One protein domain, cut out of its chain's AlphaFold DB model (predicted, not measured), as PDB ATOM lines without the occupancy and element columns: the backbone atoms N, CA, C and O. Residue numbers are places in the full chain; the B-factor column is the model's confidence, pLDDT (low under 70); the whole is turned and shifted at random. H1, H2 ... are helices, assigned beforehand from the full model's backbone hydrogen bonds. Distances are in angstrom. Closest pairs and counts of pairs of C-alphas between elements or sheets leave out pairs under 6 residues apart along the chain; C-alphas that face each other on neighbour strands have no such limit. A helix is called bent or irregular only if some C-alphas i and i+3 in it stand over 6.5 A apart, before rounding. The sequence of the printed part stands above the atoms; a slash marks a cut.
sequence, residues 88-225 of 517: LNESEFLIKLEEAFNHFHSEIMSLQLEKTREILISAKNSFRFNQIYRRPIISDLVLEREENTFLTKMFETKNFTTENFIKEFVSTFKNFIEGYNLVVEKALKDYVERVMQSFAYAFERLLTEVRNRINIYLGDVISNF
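AT A GLANCE: This is residues 88 to 225 of the 517 residues of an uncharacterized protein of Stentor coeruleus (UniProt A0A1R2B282). Two long helices, H1 and H4, run side by side in opposite directions as a rod, and a short helical hairpin, H2 and H3, packs along it over the half away from the two ends of the printed part. Together they make an up-and-down bundle of four helices, each running against the one before it in the chain, with a long loop, residues 127 to 142, at the hairpin's end of the rod. The printed part has 138 residues with four named helices, in the order H1, H2, H3, H4, and no named strand; the class is all helix. It is loose, with a radius of gyration of the C-alphas of 20.5 A, and the C-alphas span 72 by 29 by 20 A.

HOW THE PARTS SIT: H1, residues 90 to 126, touches H4, residues 182 to 223, at a shallow tilt of 14 degrees, opposite ways; their closest C-alphas, those of Ala 100 and Val 210, are 6.5 A apart. With residues 109 to 117 alone, H1 also touches H2, residues 143 to 156, where the closest C-alphas are those of Leu 113 and Phe 155, 6.3 A apart. H1 and H2 are a helical hairpin at a shallow tilt of 30 degrees. H2 touches H3, residues 162 to 176, in a second helical hairpin at a shallow tilt of 14 degrees, and the closest C-alphas, of Glu 146 and Thr 172, are 6.8 A apart. H3 touches H4 with residues 162 to 166 alone, at a steep tilt of 38 degrees, opposite ways; the closest C-alphas, of Thr 162 and Glu 193, are 6.1 A apart. H3 and H4 are a third helical hairpin. H1 and H3 are near each other, while H2 and H4 are apart. Every O i to N i+4 pair is within hydrogen-bond range in H1 and H2, against 9 of 11 in H3 and 37 of 38 in H4.

IN THESE COORDINATES: H1 begins at C-alpha 90 (182.174, 314.212, 310.187) and is 53.7 A long. H2 measures 19.9 A and H3 20.7 A; H3 is irregular, with 7.7 A from C-alpha 172 to C-alpha 175. H4, 58.5 A long, has a kink of 31 degrees near residue 217 and ends at C-alpha 223 (179.693, 311.843, 327.797).

THE WHOLE: The C-alphas of Pro 136 and Phe 225 are the two farthest apart, 73.4 A, while those of Leu 88 and Phe 225, the first and last printed, are 11.1 A apart. The link from H1 to H2 is long, with 16 residues, of which 132 to 133 pair antiparallel with 141 to 142; the links from H2 to H3 and from H3 to H4 are tight. The printed part has no cut. Its mean pLDDT is 88.1, and residue 136 is under 70.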
ATOM      1  N   LEU A  88     183.765 316.231 316.682       80.44
ATOM      2  CA  LEU A  88     183.149 315.201 315.860       80.44
ATOM      3  C   LEU A  88     183.717 315.264 314.442       80.44
ATOM      4  O   LEU A  88     183.385 316.157 313.658       80.44
ATOM      5  N   ASN A  89     184.561 314.290 314.103       82.62
ATOM      6  CA  ASN A  89     185.047 314.113 312.741       82.62
ATOM      7  C   ASN A  89     183.898 313.609 311.855       82.62
ATOM      8  O   ASN A  89     183.549 312.430 311.891       82.62
ATOM      9  N   GLU A  90     183.312 314.511 311.064       87.12
ATOM     10  CA  GLU A  90     182.174 314.212 310.187       87.12
ATOM     11  C   GLU A  90     182.469 313.035 309.246       87.12
ATOM     12  O   GLU A  90     181.636 312.147 309.097       87.12
ATOM     13  N   SER A  91     183.662 312.975 308.653       88.88
ATOM     14  CA  SER A  91     184.029 311.900 307.726       88.88
ATOM     15  C   SER A  91     184.083 310.539 308.420       88.88
ATOM     16  O   SER A  91     183.514 309.571 307.922       88.88
ATOM     17  N   GLU A  92     184.732 310.463 309.586       89.00
ATOM     18  CA  GLU A  92     184.806 309.224 310.370       89.00
ATOM     19  C   GLU A  92     183.422 308.795 310.874       89.00
ATOM     20  O   GLU A  92     183.079 307.612 310.833       89.00
ATOM     21  N   PHE A  93     182.605 309.759 311.303       88.88
ATOM     22  CA  PHE A  93     181.233 309.506 311.721       88.88
ATOM     23  C   PHE A  93     180.405 308.889 310.596       88.88
ATOM     24  O   PHE A  93     179.763 307.857 310.791       88.88
ATOM     25  N   LEU A  94     180.443 309.494 309.406       92.44
ATOM     26  CA  LEU A  94     179.695 309.014 308.250       92.44
ATOM     27  C   LEU A  94     180.135 307.609 307.821       92.44
ATOM     28  O   LEU A  94     179.278 306.804 307.463       92.44
ATOM     29  N   ILE A  95     181.432 307.289 307.907       92.62
ATOM     30  CA  ILE A  95     181.945 305.935 307.636       92.62
ATOM     31  C   ILE A  95     181.359 304.931 308.636       92.62
ATOM     32  O   ILE A  95     180.800 303.917 308.226       92.62
ATOM     33  N   LYS A  96     181.412 305.227 309.939       90.81
ATOM     34  CA  LYS A  96     180.872 304.332 310.979       90.81
ATOM     35  C   LYS A  96     179.360 304.139 310.865       90.81
ATOM     36  O   LYS A  96     178.862 303.039 311.107       90.81
ATOM     37  N   LEU A  97     178.624 305.185 310.481       92.50
ATOM     38  CA  LEU A  97     177.196 305.078 310.180       92.50
ATOM     39  C   LEU A  97     176.938 304.165 308.984       92.50
ATOM     40  O   LEU A  97     176.054 303.315 309.052       92.50
ATOM     41  N   GLU A  98     177.703 304.328 307.905       93.69
ATOM     42  CA  GLU A  98     177.588 303.506 306.700       93.69
ATOM     43  C   GLU A  98     177.906 302.030 306.993       93.69
ATOM     44  O   GLU A  98     177.168 301.146 306.566       93.69
ATOM     45  N   GLU A  99     178.928 301.747 307.803       93.12
ATOM     46  CA  GLU A  99     179.242 300.392 308.273       93.12
ATOM     47  C   GLU A  99     178.094 299.770 309.076       93.12
ATOM     48  O   GLU A  99     177.692 298.636 308.804       93.12
ATOM     49  N   ALA A 100     177.545 300.503 310.051       93.50
ATOM     50  CA  ALA A 100     176.430 300.030 310.868       93.50
ATOM     51  C   ALA A 100     175.173 299.775 310.021       93.50
ATOM     52  O   ALA A 100     174.477 298.778 310.219       93.50
ATOM     53  N   PHE A 101     174.913 300.648 309.049       94.50
ATOM     54  CA  PHE A 101     173.789 300.550 308.124       94.50
ATOM     55  C   PHE A 101     173.906 299.333 307.203       94.50
ATOM     56  O   PHE A 101     172.973 298.536 307.084       94.50
ATOM     57  N   ASN A 102     175.081 299.148 306.600       93.06
ATOM     58  CA  ASN A 102     175.356 298.015 305.725       93.06
ATOM     59  C   ASN A 102     175.297 296.691 306.493       93.06
ATOM     60  O   ASN A 102     174.717 295.727 305.997       93.06
ATOM     61  N   HIS A 103     175.839 296.651 307.714       93.50
ATOM     62  CA  HIS A 103     175.744 295.482 308.582       93.50
ATOM     63  C   HIS A 103     174.283 295.134 308.902       93.50
ATOM     64  O   HIS A 103     173.863 294.006 308.653       93.50
ATOM     65  N   PHE A 104     173.487 296.110 309.355       93.75
ATOM     66  CA  PHE A 104     172.066 295.918 309.658       93.75
ATOM     67  C   PHE A 104     171.299 295.323 308.472       93.75
ATOM     68  O   PHE A 104     170.616 294.306 308.606       93.75
ATOM     69  N   HIS A 105     171.438 295.921 307.288       91.25
ATOM     70  CA  HIS A 105     170.723 295.447 306.109       91.25
ATOM     71  C   HIS A 105     171.232 294.098 305.597       91.25
ATOM     72  O   HIS A 105     170.411 293.274 305.192       91.25
ATOM     73  N   SER A 106     172.542 293.838 305.652       91.31
ATOM     74  CA  SER A 106     173.127 292.548 305.268       91.31
ATOM     75  C   SER A 106     172.628 291.408 306.160       91.31
ATOM     76  O   SER A 106     172.213 290.363 305.658       91.31
ATOM     77  N   GLU A 107     172.606 291.608 307.478       92.81
ATOM     78  CA  GLU A 107     172.123 290.601 308.429       92.81
ATOM     79  C   GLU A 107     170.621 290.343 308.272       92.81
ATOM     80  O   GLU A 107     170.195 289.190 308.216       92.81
ATOM     81  N   ILE A 108     169.805 291.391 308.095       89.94
ATOM     82  CA  ILE A 108     168.370 291.225 307.810       89.94
ATOM     83  C   ILE A 108     168.155 290.409 306.539       89.94
ATOM     84  O   ILE A 108     167.276 289.552 306.506       89.94
ATOM     85  N   MET A 109     168.936 290.668 305.491       88.00
ATOM     86  CA  MET A 109     168.825 289.937 304.228       88.00
ATOM     87  C   MET A 109     169.176 288.462 304.399       88.00
ATOM     88  O   MET A 109     168.434 287.600 303.925       88.00
ATOM     89  N   SER A 110     170.258 288.170 305.120       90.19
ATOM     90  CA  SER A 110     170.647 286.802 305.461       90.19
ATOM     91  C   SER A 110     169.549 286.091 306.256       90.19
ATOM     92  O   SER A 110     169.147 284.991 305.881       90.19
ATOM     93  N   LEU A 111     168.986 286.751 307.275       90.62
ATOM     94  CA  LEU A 111     167.889 286.222 308.088       90.62
ATOM     95  C   LEU A 111     166.622 285.966 307.262       90.62
ATOM     96  O   LEU A 111     166.015 284.905 307.379       90.62
ATOM     97  N   GLN A 112     166.217 286.903 306.401       90.50
ATOM     98  CA  GLN A 112     165.049 286.732 305.529       90.50
ATOM     99  C   GLN A 112     165.220 285.531 304.598       90.50
ATOM    100  O   GLN A 112     164.305 284.717 304.452       90.50
ATOM    101  N   LEU A 113     166.395 285.394 303.981       89.56
ATOM    102  CA  LEU A 113     166.696 284.311 303.053       89.56
ATOM    103  C   LEU A 113     166.773 282.953 303.766       89.56
ATOM    104  O   LEU A 113     166.210 281.973 303.276       89.56
ATOM    105  N   GLU A 114     167.421 282.897 304.933       92.06
ATOM    106  CA  GLU A 114     167.472 281.710 305.792       92.06
ATOM    107  C   GLU A 114     166.058 281.251 306.162       92.06
ATOM    108  O   GLU A 114     165.692 280.107 305.889       92.06
ATOM    109  N   LYS A 115     165.233 282.152 306.705       91.50
ATOM    110  CA  LYS A 115     163.878 281.829 307.174       91.50
ATOM    111  C   LYS A 115     162.940 281.470 306.026       91.50
ATOM    112  O   LYS A 115     162.142 280.545 306.154       91.50
ATOM    113  N   THR A 116     163.082 282.113 304.868       91.25
ATOM    114  CA  THR A 116     162.333 281.740 303.657       91.25
ATOM    115  C   THR A 116     162.682 280.322 303.196       91.25
ATOM    116  O   THR A 116     161.786 279.541 302.870       91.25
ATOM    117  N   ARG A 117     163.971 279.951 303.202       90.94
ATOM    118  CA  ARG A 117     164.425 278.592 302.857       90.94
ATOM    119  C   ARG A 117     163.971 277.556 303.873       90.94
ATOM    120  O   ARG A 117     163.517 276.489 303.470       90.94
ATOM    121  N   GLU A 118     164.068 277.873 305.161       91.88
ATOM    122  CA  GLU A 118     163.565 277.027 306.244       91.88
ATOM    123  C   GLU A 118     162.089 276.697 306.001       91.88
ATOM    124  O   GLU A 118     161.702 275.524 306.023       91.88
ATOM    125  N   ILE A 119     161.301 277.721 305.640       89.50
ATOM    126  CA  ILE A 119     159.880 277.540 305.378       89.50
ATOM    127  C   ILE A 119     159.633 276.590 304.196       89.50
ATOM    128  O   ILE A 119     158.851 275.640 304.300       89.50
ATOM    129  N   LEU A 120     160.315 276.835 303.074       89.44
ATOM    130  CA  LEU A 120     160.204 276.021 301.860       89.44
ATOM    131  C   LEU A 120     160.589 274.558 302.104       89.44
ATOM    132  O   LEU A 120     159.867 273.656 301.680       89.44
ATOM    133  N   ILE A 121     161.706 274.311 302.793       89.56
ATOM    134  CA  ILE A 121     162.209 272.958 303.064       89.56
ATOM    135  C   ILE A 121     161.201 272.181 303.905       89.56
ATOM    136  O   ILE A 121     160.826 271.061 303.563       89.56
ATOM    137  N   SER A 122     160.713 272.786 304.980       88.00
ATOM    138  CA  SER A 122     159.734 272.154 305.857       88.00
ATOM    139  C   SER A 122     158.395 271.909 305.169       88.00
ATOM    140  O   SER A 122     157.800 270.850 305.376       88.00
ATOM    141  N   ALA A 123     157.935 272.820 304.304       88.06
ATOM    142  CA  ALA A 123     156.747 272.586 303.489       88.06
ATOM    143  C   ALA A 123     156.943 271.386 302.546       88.06
ATOM    144  O   ALA A 123     156.088 270.503 302.497       88.06
ATOM    145  N   LYS A 124     158.091 271.293 301.861       88.19
ATOM    146  CA  LYS A 124     158.429 270.167 300.967       88.19
ATOM    147  C   LYS A 124     158.599 268.837 301.700       88.19
ATOM    148  O   LYS A 124     158.308 267.792 301.131       88.19
ATOM    149  N   ASN A 125     159.051 268.867 302.951       87.44
ATOM    150  CA  ASN A 125     159.169 267.669 303.781       87.44
ATOM    151  C   ASN A 125     157.812 267.208 304.332       87.44
ATOM    152  O   ASN A 125     157.619 266.019 304.573       87.44
ATOM    153  N   SER A 126     156.882 268.142 304.545       87.12
ATOM    154  CA  SER A 126     155.576 267.869 305.163       87.12
ATOM    155  C   SER A 126     154.484 267.525 304.150       87.12
ATOM    156  O   SER A 126     153.526 266.833 304.492       87.12
ATOM    157  N   PHE A 127     154.611 267.997 302.908       88.88
ATOM    158  CA  PHE A 127     153.608 267.820 301.859       88.88
ATOM    159  C   PHE A 127     154.226 267.248 300.582       88.88
ATOM    160  O   PHE A 127     155.402 267.453 300.294       88.88
ATOM    161  N   ARG A 128     153.421 266.550 299.775       88.44
ATOM    162  CA  ARG A 128     153.863 266.053 298.466       88.44
ATOM    163  C   ARG A 128     153.748 267.151 297.417       88.44
ATOM    164  O   ARG A 128     152.657 267.665 297.179       88.44
ATOM    165  N   PHE A 129     154.870 267.481 296.787       92.19
ATOM    166  CA  PHE A 129     154.939 268.445 295.693       92.19
ATOM    167  C   PHE A 129     155.109 267.731 294.350       92.19
ATOM    168  O   PHE A 129     156.021 266.922 294.171       92.19
ATOM    169  N   ASN A 130     154.269 268.084 293.382       91.44
ATOM    170  CA  ASN A 130     154.461 267.724 291.984       91.44
ATOM    171  C   ASN A 130     155.589 268.572 291.386       91.44
ATOM    172  O   ASN A 130     155.661 269.771 291.628       91.44
ATOM    173  N   GLN A 131     156.463 267.973 290.575       90.62
ATOM    174  CA  GLN A 131     157.580 268.707 289.953       90.62
ATOM    175  C   GLN A 131     157.130 269.628 288.813       90.62
ATOM    176  O   GLN A 131     157.771 270.638 288.521       90.62
ATOM    177  N   ILE A 132     156.023 269.271 288.161       90.31
ATOM    178  CA  ILE A 132     155.472 269.984 287.015       90.31
ATOM    179  C   ILE A 132     153.992 270.227 287.279       90.31
ATOM    180  O   ILE A 132     153.241 269.280 287.526       90.31
ATOM    181  N   TYR A 133     153.570 271.484 287.177       87.56
ATOM    182  CA  TYR A 133     152.161 271.847 287.145       87.56
ATOM    183  C   TYR A 133     151.742 272.129 285.702       87.56
ATOM    184  O   TYR A 133     152.171 273.114 285.092       87.56
ATOM    185  N   ARG A 134     150.910 271.237 285.155       84.00
ATOM    186  CA  ARG A 134     150.442 271.325 283.770       84.00
ATOM    187  C   ARG A 134     149.289 272.303 283.636       84.00
ATOM    188  O   ARG A 134     148.317 272.219 284.388       84.00
ATOM    189  N   ARG A 135     149.372 273.201 282.653       83.25
ATOM    190  CA  ARG A 135     148.337 274.214 282.395       83.25
ATOM    191  C   ARG A 135     147.708 273.991 281.016       83.25
ATOM    192  O   ARG A 135     148.435 273.772 280.058       83.25
ATOM    193  N   PRO A 136     146.373 274.080 280.867       64.88
ATOM    194  CA  PRO A 136     145.697 273.639 279.643       64.88
ATOM    195  C   PRO A 136     145.926 274.509 278.388       64.88
ATOM    196  O   PRO A 136     145.412 274.162 277.332       64.88
ATOM    197  N   ILE A 137     146.650 275.637 278.467       76.94
ATOM    198  CA  ILE A 137     146.765 276.624 277.363       76.94
ATOM    199  C   ILE A 137     148.165 277.272 277.265       76.94
ATOM    200  O   ILE A 137     148.529 277.839 276.240       76.94
ATOM    201  N   ILE A 138     148.975 277.192 278.318       81.75
ATOM    202  CA  ILE A 138     150.257 277.900 278.450       81.75
ATOM    203  C   ILE A 138     151.325 276.923 278.916       81.75
ATOM    204  O   ILE A 138     151.000 275.854 279.426       81.75
ATOM    205  N   SER A 139     152.591 277.312 278.761       82.38
ATOM    206  CA  SER A 139     153.742 276.518 279.191       82.38
ATOM    207  C   SER A 139     153.584 276.007 280.624       82.38
ATOM    208  O   SER A 139     153.112 276.723 281.512       82.38
ATOM    209  N   ASP A 140     153.980 274.760 280.847       87.00
ATOM    210  CA  ASP A 140     153.952 274.154 282.173       87.00
ATOM    211  C   ASP A 140     154.862 274.924 283.140       87.00
ATOM    212  O   ASP A 140     155.912 275.448 282.751       87.00
ATOM    213  N   LEU A 141     154.453 274.997 284.406       87.81
ATOM    214  CA  LEU A 141     155.294 275.561 285.458       87.81
ATOM    215  C   LEU A 141     156.167 274.457 286.053       87.81
ATOM    216  O   LEU A 141     155.687 273.358 286.340       87.81
ATOM    217  N   VAL A 142     157.446 274.768 286.250       93.12
ATOM    218  CA  VAL A 142     158.438 273.861 286.837       93.12
ATOM    219  C   VAL A 142     158.728 274.331 288.252       93.12
ATOM    220  O   VAL A 142     159.110 275.488 288.436       93.12
ATOM    221  N   LEU A 143     158.583 273.436 289.229       89.69
ATOM    222  CA  LEU A 143     158.702 273.761 290.652       89.69
ATOM    223  C   LEU A 143     160.016 274.489 290.980       89.69
ATOM    224  O   LEU A 143     159.992 275.524 291.630       89.69
ATOM    225  N   GLU A 144     161.146 274.012 290.457       91.69
ATOM    226  CA  GLU A 144     162.468 274.621 290.675       91.69
ATOM    227  C   GLU A 144     162.555 276.082 290.187       91.69
ATOM    228  O   GLU A 144     163.201 276.927 290.808       91.69
ATOM    229  N   ARG A 145     161.880 276.421 289.078       89.75
ATOM    230  CA  ARG A 145     161.857 277.801 288.560       89.75
ATOM    231  C   ARG A 145     160.995 278.711 289.426       89.75
ATOM    232  O   ARG A 145     161.387 279.847 289.692       89.75
ATOM    233  N   GLU A 146     159.857 278.207 289.889       91.81
ATOM    234  CA  GLU A 146     158.971 278.943 290.793       91.81
ATOM    235  C   GLU A 146     159.605 279.118 292.180       91.81
ATOM    236  O   GLU A 146     159.487 280.188 292.768       91.81
ATOM    237  N   GLU A 147     160.374 278.137 292.669       92.00
ATOM    238  CA  GLU A 147     161.172 278.252 293.898       92.00
ATOM    239  C   GLU A 147     162.197 279.387 293.807       92.00
ATOM    240  O   GLU A 147     162.253 280.241 294.694       92.00
ATOM    241  N   ASN A 148     162.971 279.443 292.720       89.69
ATOM    242  CA  ASN A 148     163.940 280.519 292.505       89.69
ATOM    243  C   ASN A 148     163.260 281.891 292.375       89.69
ATOM    244  O   ASN A 148     163.744 282.884 292.926       89.69
ATOM    245  N   THR A 149     162.117 281.947 291.691       90.44
ATOM    246  CA  THR A 149     161.331 283.180 291.529       90.44
ATOM    247  C   THR A 149     160.778 283.657 292.870       90.44
ATOM    248  O   THR A 149     160.901 284.833 293.208       90.44
ATOM    249  N   PHE A 150     160.236 282.745 293.676       91.56
ATOM    250  CA  PHE A 150     159.737 283.034 295.013       91.56
ATOM    251  C   PHE A 150     160.845 283.518 295.947       91.56
ATOM    252  O   PHE A 150     160.680 284.544 296.599       91.56
ATOM    253  N   LEU A 151     161.991 282.831 295.985       89.69
ATOM    254  CA  LEU A 151     163.139 283.243 296.796       89.69
ATOM    255  C   LEU A 151     163.607 284.657 296.432       89.69
ATOM    256  O   LEU A 151     163.835 285.468 297.326       89.69
ATOM    257  N   THR A 152     163.693 284.963 295.134       87.25
ATOM    258  CA  THR A 152     164.065 286.300 294.641       87.25
ATOM    259  C   THR A 152     163.034 287.348 295.066       87.25
ATOM    260  O   THR A 152     163.385 288.379 295.631       87.25
ATOM    261  N   LYS A 153     161.742 287.056 294.896       88.44
ATOM    262  CA  LYS A 153     160.654 287.971 295.258       88.44
ATOM    263  C   LYS A 153     160.580 288.232 296.765       88.44
ATOM    264  O   LYS A 153     160.408 289.373 297.197       88.44
ATOM    265  N   MET A 154     160.747 287.194 297.584       87.06
ATOM    266  CA  MET A 154     160.783 287.329 299.042       87.06
ATOM    267  C   MET A 154     162.013 288.109 299.507       87.06
ATOM    268  O   MET A 154     161.904 288.925 300.418       87.06
ATOM    269  N   PHE A 155     163.156 287.922 298.847       81.62
ATOM    270  CA  PHE A 155     164.375 288.686 299.105       81.62
ATOM    271  C   PHE A 155     164.217 290.184 298.794       81.62
ATOM    272  O   PHE A 155     164.734 291.024 299.532       81.62
ATOM    273  N   GLU A 156     163.476 290.538 297.744       80.44
ATOM    274  CA  GLU A 156     163.191 291.928 297.354       80.44
ATOM    275  C   GLU A 156     162.088 292.594 298.198       80.44
ATOM    276  O   GLU A 156     161.917 293.815 298.171       80.44
ATOM    277  N   THR A 157     161.337 291.816 298.980       82.12
ATOM    278  CA  THR A 157     160.198 292.324 299.747       82.12
ATOM    279  C   THR A 157     160.662 293.153 300.951       82.12
ATOM    280  O   THR A 157     161.259 292.634 301.893       82.12
ATOM    281  N   LYS A 158     160.329 294.456 300.964       71.75
ATOM    282  CA  LYS A 158     160.630 295.358 302.097       71.75
ATOM    283  C   LYS A 158     159.885 294.961 303.384       71.75
ATOM    284  O   LYS A 158     160.484 294.953 304.454       71.75
ATOM    285  N   ASN A 159     158.608 294.578 303.278       75.69
ATOM    286  CA  ASN A 159     157.757 294.206 304.418       75.69
ATOM    287  C   ASN A 159     157.593 292.685 304.530       75.69
ATOM    288  O   ASN A 159     156.634 292.110 304.005       75.69
ATOM    289  N   PHE A 160     158.523 292.041 305.232       80.75
ATOM    290  CA  PHE A 160     158.503 290.602 305.494       80.75
ATOM    291  C   PHE A 160     157.563 290.283 306.671       80.75
ATOM    292  O   PHE A 160     157.984 290.225 307.822       80.75
ATOM    293  N   THR A 161     156.266 290.130 306.383       84.88
ATOM    294  CA  THR A 161     155.222 289.787 307.367       84.88
ATOM    295  C   THR A 161     154.640 288.402 307.097       84.88
ATOM    296  O   THR A 161     154.685 287.915 305.967       84.88
ATOM    297  N   THR A 162     154.044 287.784 308.119       86.81
ATOM    298  CA  THR A 162     153.357 286.487 308.002       86.81
ATOM    299  C   THR A 162     152.309 286.499 306.890       86.81
ATOM    300  O   THR A 162     152.270 285.592 306.065       86.81
ATOM    301  N   GLU A 163     151.476 287.537 306.827       86.94
ATOM    302  CA  GLU A 163     150.400 287.645 305.834       86.94
ATOM    303  C   GLU A 163     150.943 287.785 304.413       86.94
ATOM    304  O   GLU A 163     150.466 287.096 303.509       86.94
ATOM    305  N   ASN A 164     151.971 288.618 304.219       86.94
ATOM    306  CA  ASN A 164     152.618 288.774 302.919       86.94
ATOM    307  C   ASN A 164     153.281 287.469 302.480       86.94
ATOM    308  O   ASN A 164     153.089 287.041 301.343       86.94
ATOM    309  N   PHE A 165     153.997 286.808 303.393       89.81
ATOM    310  CA  PHE A 165     154.640 285.529 303.121       89.81
ATOM    311  C   PHE A 165     153.616 284.471 302.715       89.81
ATOM    312  O   PHE A 165     153.770 283.839 301.674       89.81
ATOM    313  N   ILE A 166     152.558 284.276 303.512       89.19
ATOM    314  CA  ILE A 166     151.529 283.263 303.242       89.19
ATOM    315  C   ILE A 166     150.852 283.542 301.908       89.19
ATOM    316  O   ILE A 166     150.703 282.630 301.098       89.19
ATOM    317  N   LYS A 167     150.457 284.794 301.664       89.81
ATOM    318  CA  LYS A 167     149.817 285.193 300.412       89.81
ATOM    319  C   LYS A 167     150.694 284.838 299.213       89.81
ATOM    320  O   LYS A 167     150.206 284.223 298.266       89.81
ATOM    321  N   GLU A 168     151.977 285.184 299.269       90.38
ATOM    322  CA  GLU A 168     152.925 284.888 298.195       90.38
ATOM    323  C   GLU A 168     153.184 283.388 298.048       90.38
ATOM    324  O   GLU A 168     153.100 282.851 296.940       90.38
ATOM    325  N   PHE A 169     153.396 282.679 299.157       91.06
ATOM    326  CA  PHE A 169     153.625 281.239 299.161       91.06
ATOM    327  C   PHE A 169     152.439 280.486 298.557       91.06
ATOM    328  O   PHE A 169     152.615 279.658 297.666       91.06
ATOM    329  N   VAL A 170     151.218 280.778 299.009       90.06
ATOM    330  CA  VAL A 170     150.003 280.120 298.511       90.06
ATOM    331  C   VAL A 170     149.799 280.444 297.036       90.06
ATOM    332  O   VAL A 170     149.508 279.537 296.258       90.06
ATOM    333  N   SER A 171     150.002 281.700 296.627       89.56
ATOM    334  CA  SER A 171     149.881 282.081 295.216       89.56
ATOM    335  C   SER A 171     150.860 281.328 294.310       89.56
ATOM    336  O   SER A 171     150.495 280.966 293.194       89.56
ATOM    337  N   THR A 172     152.061 281.033 294.816       90.62
ATOM    338  CA  THR A 172     153.126 280.379 294.047       90.62
ATOM    339  C   THR A 172     152.988 278.855 294.054       90.62
ATOM    340  O   THR A 172     153.080 278.208 293.012       90.62
ATOM    341  N   PHE A 173     152.730 278.255 295.220       91.44
ATOM    342  CA  PHE A 173     152.916 276.816 295.427       91.44
ATOM    343  C   PHE A 173     151.631 275.998 295.562       91.44
ATOM    344  O   PHE A 173     151.695 274.774 295.447       91.44
ATOM    345  N   LYS A 174     150.456 276.618 295.757       91.06
ATOM    346  CA  LYS A 174     149.187 275.894 295.995       91.06
ATOM    347  C   LYS A 174     148.917 274.785 294.975       91.06
ATOM    348  O   LYS A 174     148.507 273.693 295.350       91.06
ATOM    349  N   ASN A 175     149.165 275.060 293.697       89.50
ATOM    350  CA  ASN A 175     148.882 274.132 292.599       89.50
ATOM    351  C   ASN A 175     149.906 272.994 292.462       89.50
ATOM    352  O   ASN A 175     149.643 272.011 291.772       89.50
ATOM    353  N   PHE A 176     151.066 273.121 293.107       90.75
ATOM    354  CA  PHE A 176     152.084 272.076 293.141       90.75
ATOM    355  C   PHE A 176     151.851 271.078 294.279       90.75
ATOM    356  O   PHE A 176     152.349 269.959 294.198       90.75
ATOM    357  N   ILE A 177     151.090 271.445 295.313       91.44
ATOM    358  CA  ILE A 177     150.849 270.600 296.487       91.44
ATOM    359  C   ILE A 177     149.708 269.613 296.206       91.44
ATOM    360  O   ILE A 177     148.561 270.000 295.974       91.44
ATOM    361  N   GLU A 178     150.016 268.318 296.254       88.62
ATOM    362  CA  GLU A 178     149.039 267.249 296.058       88.62
ATOM    363  C   GLU A 178     147.997 267.253 297.192       88.62
ATOM    364  O   GLU A 178     148.341 267.232 298.374       88.62
ATOM    365  N   GLY A 179     146.707 267.290 296.841       84.88
ATOM    366  CA  GLY A 179     145.620 267.257 297.826       84.88
ATOM    367  C   GLY A 179     145.468 268.527 298.673       84.88
ATOM    368  O   GLY A 179     144.917 268.451 299.772       84.88
ATOM    369  N   TYR A 180     145.937 269.685 298.186       89.12
ATOM    370  CA  TYR A 180     145.805 270.965 298.888       89.12
ATOM    371  C   TYR A 180     144.356 271.236 299.334       89.12
ATOM    372  O   TYR A 180     143.433 271.301 298.520       89.12
ATOM    373  N   ASN A 181     144.162 271.421 300.639       89.19
ATOM    374  CA  ASN A 181     142.870 271.669 301.274       89.19
ATOM    375  C   ASN A 181     143.035 272.596 302.496       89.19
ATOM    376  O   ASN A 181     144.150 272.986 302.843       89.19
ATOM    377  N   LEU A 182     141.932 272.916 303.178       87.31
ATOM    378  CA  LEU A 182     141.935 273.804 304.351       87.31
ATOM    379  C   LEU A 182     142.826 273.310 305.506       87.31
ATOM    380  O   LEU A 182     143.341 274.121 306.270       87.31
ATOM    381  N   VAL A 183     143.021 271.995 305.650       86.81
ATOM    382  CA  VAL A 183     143.887 271.424 306.695       86.81
ATOM    383  C   VAL A 183     145.358 271.685 306.367       86.81
ATOM    384  O   VAL A 183     146.111 272.106 307.241       86.81
ATOM    385  N   VAL A 184     145.751 271.491 305.105       86.38
ATOM    386  CA  VAL A 184     147.103 271.792 304.603       86.38
ATOM    387  C   VAL A 184     147.408 273.284 304.722       86.38
ATOM    388  O   VAL A 184     148.470 273.658 305.213       86.38
ATOM    389  N   GLU A 185     146.465 274.139 304.326       87.06
ATOM    390  CA  GLU A 185     146.600 275.596 304.427       87.06
ATOM    391  C   GLU A 185     146.794 276.052 305.879       87.06
ATOM    392  O   GLU A 185     147.689 276.849 306.163       87.06
ATOM    393  N   LYS A 186     146.012 275.495 306.815       87.88
ATOM    394  CA  LYS A 186     146.154 275.788 308.245       87.88
ATOM    395  C   LYS A 186     147.506 275.325 308.794       87.88
ATOM    396  O   LYS A 186     148.182 276.101 309.458       87.88
ATOM    397  N   ALA A 187     147.932 274.104 308.472       86.50
ATOM    398  CA  ALA A 187     149.221 273.578 308.920       86.50
ATOM    399  C   ALA A 187     150.409 274.398 308.381       86.50
ATOM    400  O   ALA A 187     151.371 274.646 309.107       86.50
ATOM    401  N   LEU A 188     150.334 274.861 307.127       87.69
ATOM    402  CA  LEU A 188     151.318 275.773 306.548       87.69
ATOM    403  C   LEU A 188     151.339 277.108 307.301       87.69
ATOM    404  O   LEU A 188     152.410 277.595 307.654       87.69
ATOM    405  N   LYS A 189     150.164 277.690 307.562       89.00
ATOM    406  CA  LYS A 189     150.034 278.953 308.293       89.00
ATOM    407  C   LYS A 189     150.646 278.867 309.692       89.00
ATOM    408  O   LYS A 189     151.474 279.712 310.020       89.00
ATOM    409  N   ASP A 190     150.332 277.820 310.454       88.00
ATOM    410  CA  ASP A 190     150.882 277.596 311.800       88.00
ATOM    411  C   ASP A 190     152.421 277.494 311.777       88.00
ATOM    412  O   ASP A 190     153.119 277.941 312.693       88.00
ATOM    413  N   TYR A 191     152.971 276.904 310.714       85.75
ATOM    414  CA  TYR A 191     154.411 276.776 310.542       85.75
ATOM    415  C   TYR A 191     155.080 278.101 310.143       85.75
ATOM    416  O   TYR A 191     156.081 278.484 310.752       85.75
ATOM    417  N   VAL A 192     154.502 278.835 309.184       88.88
ATOM    418  CA  VAL A 192     154.976 280.175 308.805       88.88
ATOM    419  C   VAL A 192     154.941 281.099 310.017       88.88
ATOM    420  O   VAL A 192     155.938 281.749 310.302       88.88
ATOM    421  N   GLU A 193     153.851 281.110 310.784       90.38
ATOM    422  CA  GLU A 193     153.732 281.918 312.002       90.38
ATOM    423  C   GLU A 193     154.871 281.646 312.993       90.38
ATOM    424  O   GLU A 193     155.481 282.588 313.499       90.38
ATOM    425  N   ARG A 194     155.229 280.375 313.215       90.06
ATOM    426  CA  ARG A 194     156.333 279.999 314.112       90.06
ATOM    427  C   ARG A 194     157.694 280.501 313.622       90.06
ATOM    428  O   ARG A 194     158.466 281.047 314.410       90.06
ATOM    429  N   VAL A 195     158.001 280.327 312.337       89.38
ATOM    430  CA  VAL A 195     159.281 280.786 311.766       89.38
ATOM    431  C   VAL A 195     159.342 282.316 311.735       89.38
ATOM    432  O   VAL A 195     160.374 282.903 312.058       89.38
ATOM    433  N   MET A 196     158.222 282.979 311.436       89.44
ATOM    434  CA  MET A 196     158.112 284.439 311.448       89.44
ATOM    435  C   MET A 196     158.255 285.026 312.856       89.44
ATOM    436  O   MET A 196     158.853 286.089 313.006       89.44
ATOM    437  N   GLN A 197     157.786 284.337 313.902       90.12
ATOM    438  CA  GLN A 197     158.067 284.722 315.292       90.12
ATOM    439  C   GLN A 197     159.566 284.643 315.611       90.12
ATOM    440  O   GLN A 197     160.115 285.556 316.226       90.12
ATOM    441  N   SER A 198     160.251 283.587 315.155       89.69
ATOM    442  CA  SER A 198     161.710 283.476 315.296       89.69
ATOM    443  C   SER A 198     162.446 284.584 314.534       89.69
ATOM    444  O   SER A 198     163.393 285.160 315.072       89.69
ATOM    445  N   PHE A 199     161.987 284.923 313.325       90.88
ATOM    446  CA  PHE A 199     162.498 286.061 312.560       90.88
ATOM    447  C   PHE A 199     162.321 287.376 313.325       90.88
ATOM    448  O   PHE A 199     163.289 288.110 313.485       90.88
ATOM    449  N   ALA A 200     161.119 287.652 313.844       89.38
ATOM    450  CA  ALA A 200     160.834 288.871 314.595       89.38
ATOM    451  C   ALA A 200     161.743 289.006 315.828       89.38
ATOM    452  O   ALA A 200     162.308 290.069 316.061       89.38
ATOM    453  N   TYR A 201     161.965 287.916 316.572       92.56
ATOM    454  CA  TYR A 201     162.892 287.916 317.706       92.56
ATOM    455  C   TYR A 201     164.342 288.218 317.290       92.56
ATOM    456  O   TYR A 201     165.021 289.024 317.926       92.56
ATOM    457  N   ALA A 202     164.828 287.591 316.213       91.81
ATOM    458  CA  ALA A 202     166.175 287.840 315.699       91.81
ATOM    459  C   ALA A 202     166.336 289.279 315.176       91.81
ATOM    460  O   ALA A 202     167.366 289.908 315.422       91.81
ATOM    461  N   PHE A 203     165.306 289.802 314.510       91.56
ATOM    462  CA  PHE A 203     165.244 291.173 314.018       91.56
ATOM    463  C   PHE A 203     165.309 292.191 315.162       91.56
ATOM    464  O   PHE A 203     166.147 293.086 315.122       91.56
ATOM    465  N   GLU A 204     164.500 292.025 316.212       92.06
ATOM    466  CA  GLU A 204     164.513 292.905 317.392       92.06
ATOM    467  C   GLU A 204     165.870 292.901 318.109       92.06
ATOM    468  O   GLU A 204     166.370 293.944 318.546       92.06
ATOM    469  N   ARG A 205     166.516 291.729 318.190       94.44
ATOM    470  CA  ARG A 205     167.863 291.609 318.757       94.44
ATOM    471  C   ARG A 205     168.884 292.405 317.941       94.44
ATOM    472  O   ARG A 205     169.649 293.168 318.525       94.44
ATOM    473  N   LEU A 206     168.869 292.256 316.617       93.25
ATOM    474  CA  LEU A 206     169.761 292.984 315.711       93.25
ATOM    475  C   LEU A 206     169.490 294.496 315.742       93.25
ATOM    476  O   LEU A 206     170.426 295.290 315.784       93.25
ATOM    477  N   LEU A 207     168.218 294.904 315.768       92.94
ATOM    478  CA  LEU A 207     167.820 296.303 315.910       92.94
ATOM    479  C   LEU A 207     168.407 296.895 317.193       92.94
ATOM    480  O   LEU A 207     169.018 297.961 317.155       92.94
ATOM    481  N   THR A 208     168.274 296.187 318.315       93.75
ATOM    482  CA  THR A 208     168.825 296.610 319.610       93.75
ATOM    483  C   THR A 208     170.350 296.703 319.578       93.75
ATOM    484  O   THR A 208     170.914 297.684 320.059       93.75
ATOM    485  N   GLU A 209     171.027 295.721 318.986       94.31
ATOM    486  CA  GLU A 209     172.486 295.701 318.837       94.31
ATOM    487  C   GLU A 209     172.998 296.908 318.039       94.31
ATOM    488  O   GLU A 209     173.838 297.672 318.524       94.31
ATOM    489  N   VAL A 210     172.449 297.129 316.843       93.56
ATOM    490  CA  VAL A 210     172.846 298.240 315.967       93.56
ATOM    491  C   VAL A 210     172.491 299.581 316.603       93.56
ATOM    492  O   VAL A 210     173.298 300.512 316.579       93.56
ATOM    493  N   ARG A 211     171.324 299.677 317.249       92.50
ATOM    494  CA  ARG A 211     170.903 300.874 317.985       92.50
ATOM    495  C   ARG A 211     171.886 301.213 319.095       92.50
ATOM    496  O   ARG A 211     172.281 302.368 319.214       92.50
ATOM    497  N   ASN A 212     172.299 300.223 319.879       90.81
ATOM    498  CA  ASN A 212     173.280 300.418 320.941       90.81
ATOM    499  C   ASN A 212     174.629 300.852 320.372       90.81
ATOM    500  O   ASN A 212     175.234 301.766 320.916       90.81
ATOM    501  N   ARG A 213     175.070 300.284 319.246       90.12
ATOM    502  CA  ARG A 213     176.316 300.697 318.582       90.12
ATOM    503  C   ARG A 213     176.280 302.165 318.136       90.12
ATOM    504  O   ARG A 213     177.245 302.890 318.368       90.12
ATOM    505  N   ILE A 214     175.169 302.616 317.550       88.94
ATOM    506  CA  ILE A 214     174.965 304.025 317.158       88.94
ATOM    507  C   ILE A 214     174.900 304.929 318.394       88.94
ATOM    508  O   ILE A 214     175.545 305.975 318.434       88.94
ATOM    509  N   ASN A 215     174.148 304.516 319.417       87.19
ATOM    510  CA  ASN A 215     174.005 305.269 320.659       87.19
ATOM    511  C   ASN A 215     175.317 305.381 321.432       87.19
ATOM    512  O   ASN A 215     175.549 306.425 322.020       87.19
ATOM    513  N   ILE A 216     176.170 304.355 321.437       86.50
ATOM    514  CA  ILE A 216     177.508 304.427 322.041       86.50
ATOM    515  C   ILE A 216     178.333 305.468 321.296       86.50
ATOM    516  O   ILE A 216     178.883 306.362 321.921       86.50
ATOM    517  N   TYR A 217     178.336 305.429 319.961       82.94
ATOM    518  CA  TYR A 217     179.090 306.402 319.178       82.94
ATOM    519  C   TYR A 217     178.663 307.853 319.467       82.94
ATOM    520  O   TYR A 217     179.506 308.721 319.673       82.94
ATOM    521  N   LEU A 218     177.355 308.122 319.508       81.44
ATOM    522  CA  LEU A 218     176.825 309.458 319.812       81.44
ATOM    523  C   LEU A 218     176.961 309.814 321.301       81.44
ATOM    524  O   LEU A 218     177.242 310.959 321.653       81.44
ATOM    525  N   GLY A 219     176.790 308.825 322.172       78.31
ATOM    526  CA  GLY A 219     176.883 308.940 323.620       78.31
ATOM    527  C   GLY A 219     178.301 309.215 324.098       78.31
ATOM    528  O   GLY A 219     178.463 310.001 325.024       78.31
ATOM    529  N   ASP A 220     179.327 308.666 323.448       76.94
ATOM    530  CA  ASP A 220     180.734 308.940 323.756       76.94
ATOM    531  C   ASP A 220     181.076 310.414 323.515       76.94
ATOM    532  O   ASP A 220     181.807 311.025 324.295       76.94
ATOM    533  N   VAL A 221     180.509 311.018 322.469       73.44
ATOM    534  CA  VAL A 221     180.717 312.438 322.153       73.44
ATOM    535  C   VAL A 221     180.124 313.326 323.252       73.44
ATOM    536  O   VAL A 221     180.767 314.277 323.694       73.44
ATOM    537  N   ILE A 222     178.922 312.994 323.730       74.06
ATOM    538  CA  ILE A 222     178.218 313.754 324.776       74.06
ATOM    539  C   ILE A 222     178.813 313.476 326.164       74.06
ATOM    540  O   ILE A 222     178.958 314.389 326.965       74.06
ATOM    541  N   SER A 223     179.193 312.236 326.469       73.25
ATOM    542  CA  SER A 223     179.693 311.843 327.797       73.25
ATOM    543  C   SER A 223     181.099 312.369 328.066       73.25
ATOM    544  O   SER A 223     181.445 312.671 329.206       73.25
ATOM    545  N   ASN A 224     181.913 312.513 327.017       77.44
ATOM    546  CA  ASN A 224     183.234 313.126 327.123       77.44
ATOM    547  C   ASN A 224     183.181 314.659 327.102       77.44
ATOM    548  O   ASN A 224     184.214 315.304 327.295       77.44
ATOM    549  N   PHE A 225     182.008 315.256 326.877       83.50
ATOM    550  CA  PHE A 225     181.853 316.700 326.823       83.50
ATOM    551  C   PHE A 225     182.127 317.334 328.190       83.50
ATOM    552  O   PHE A 225     181.424 317.100 329.170       83.50
TER     553      PHE A 225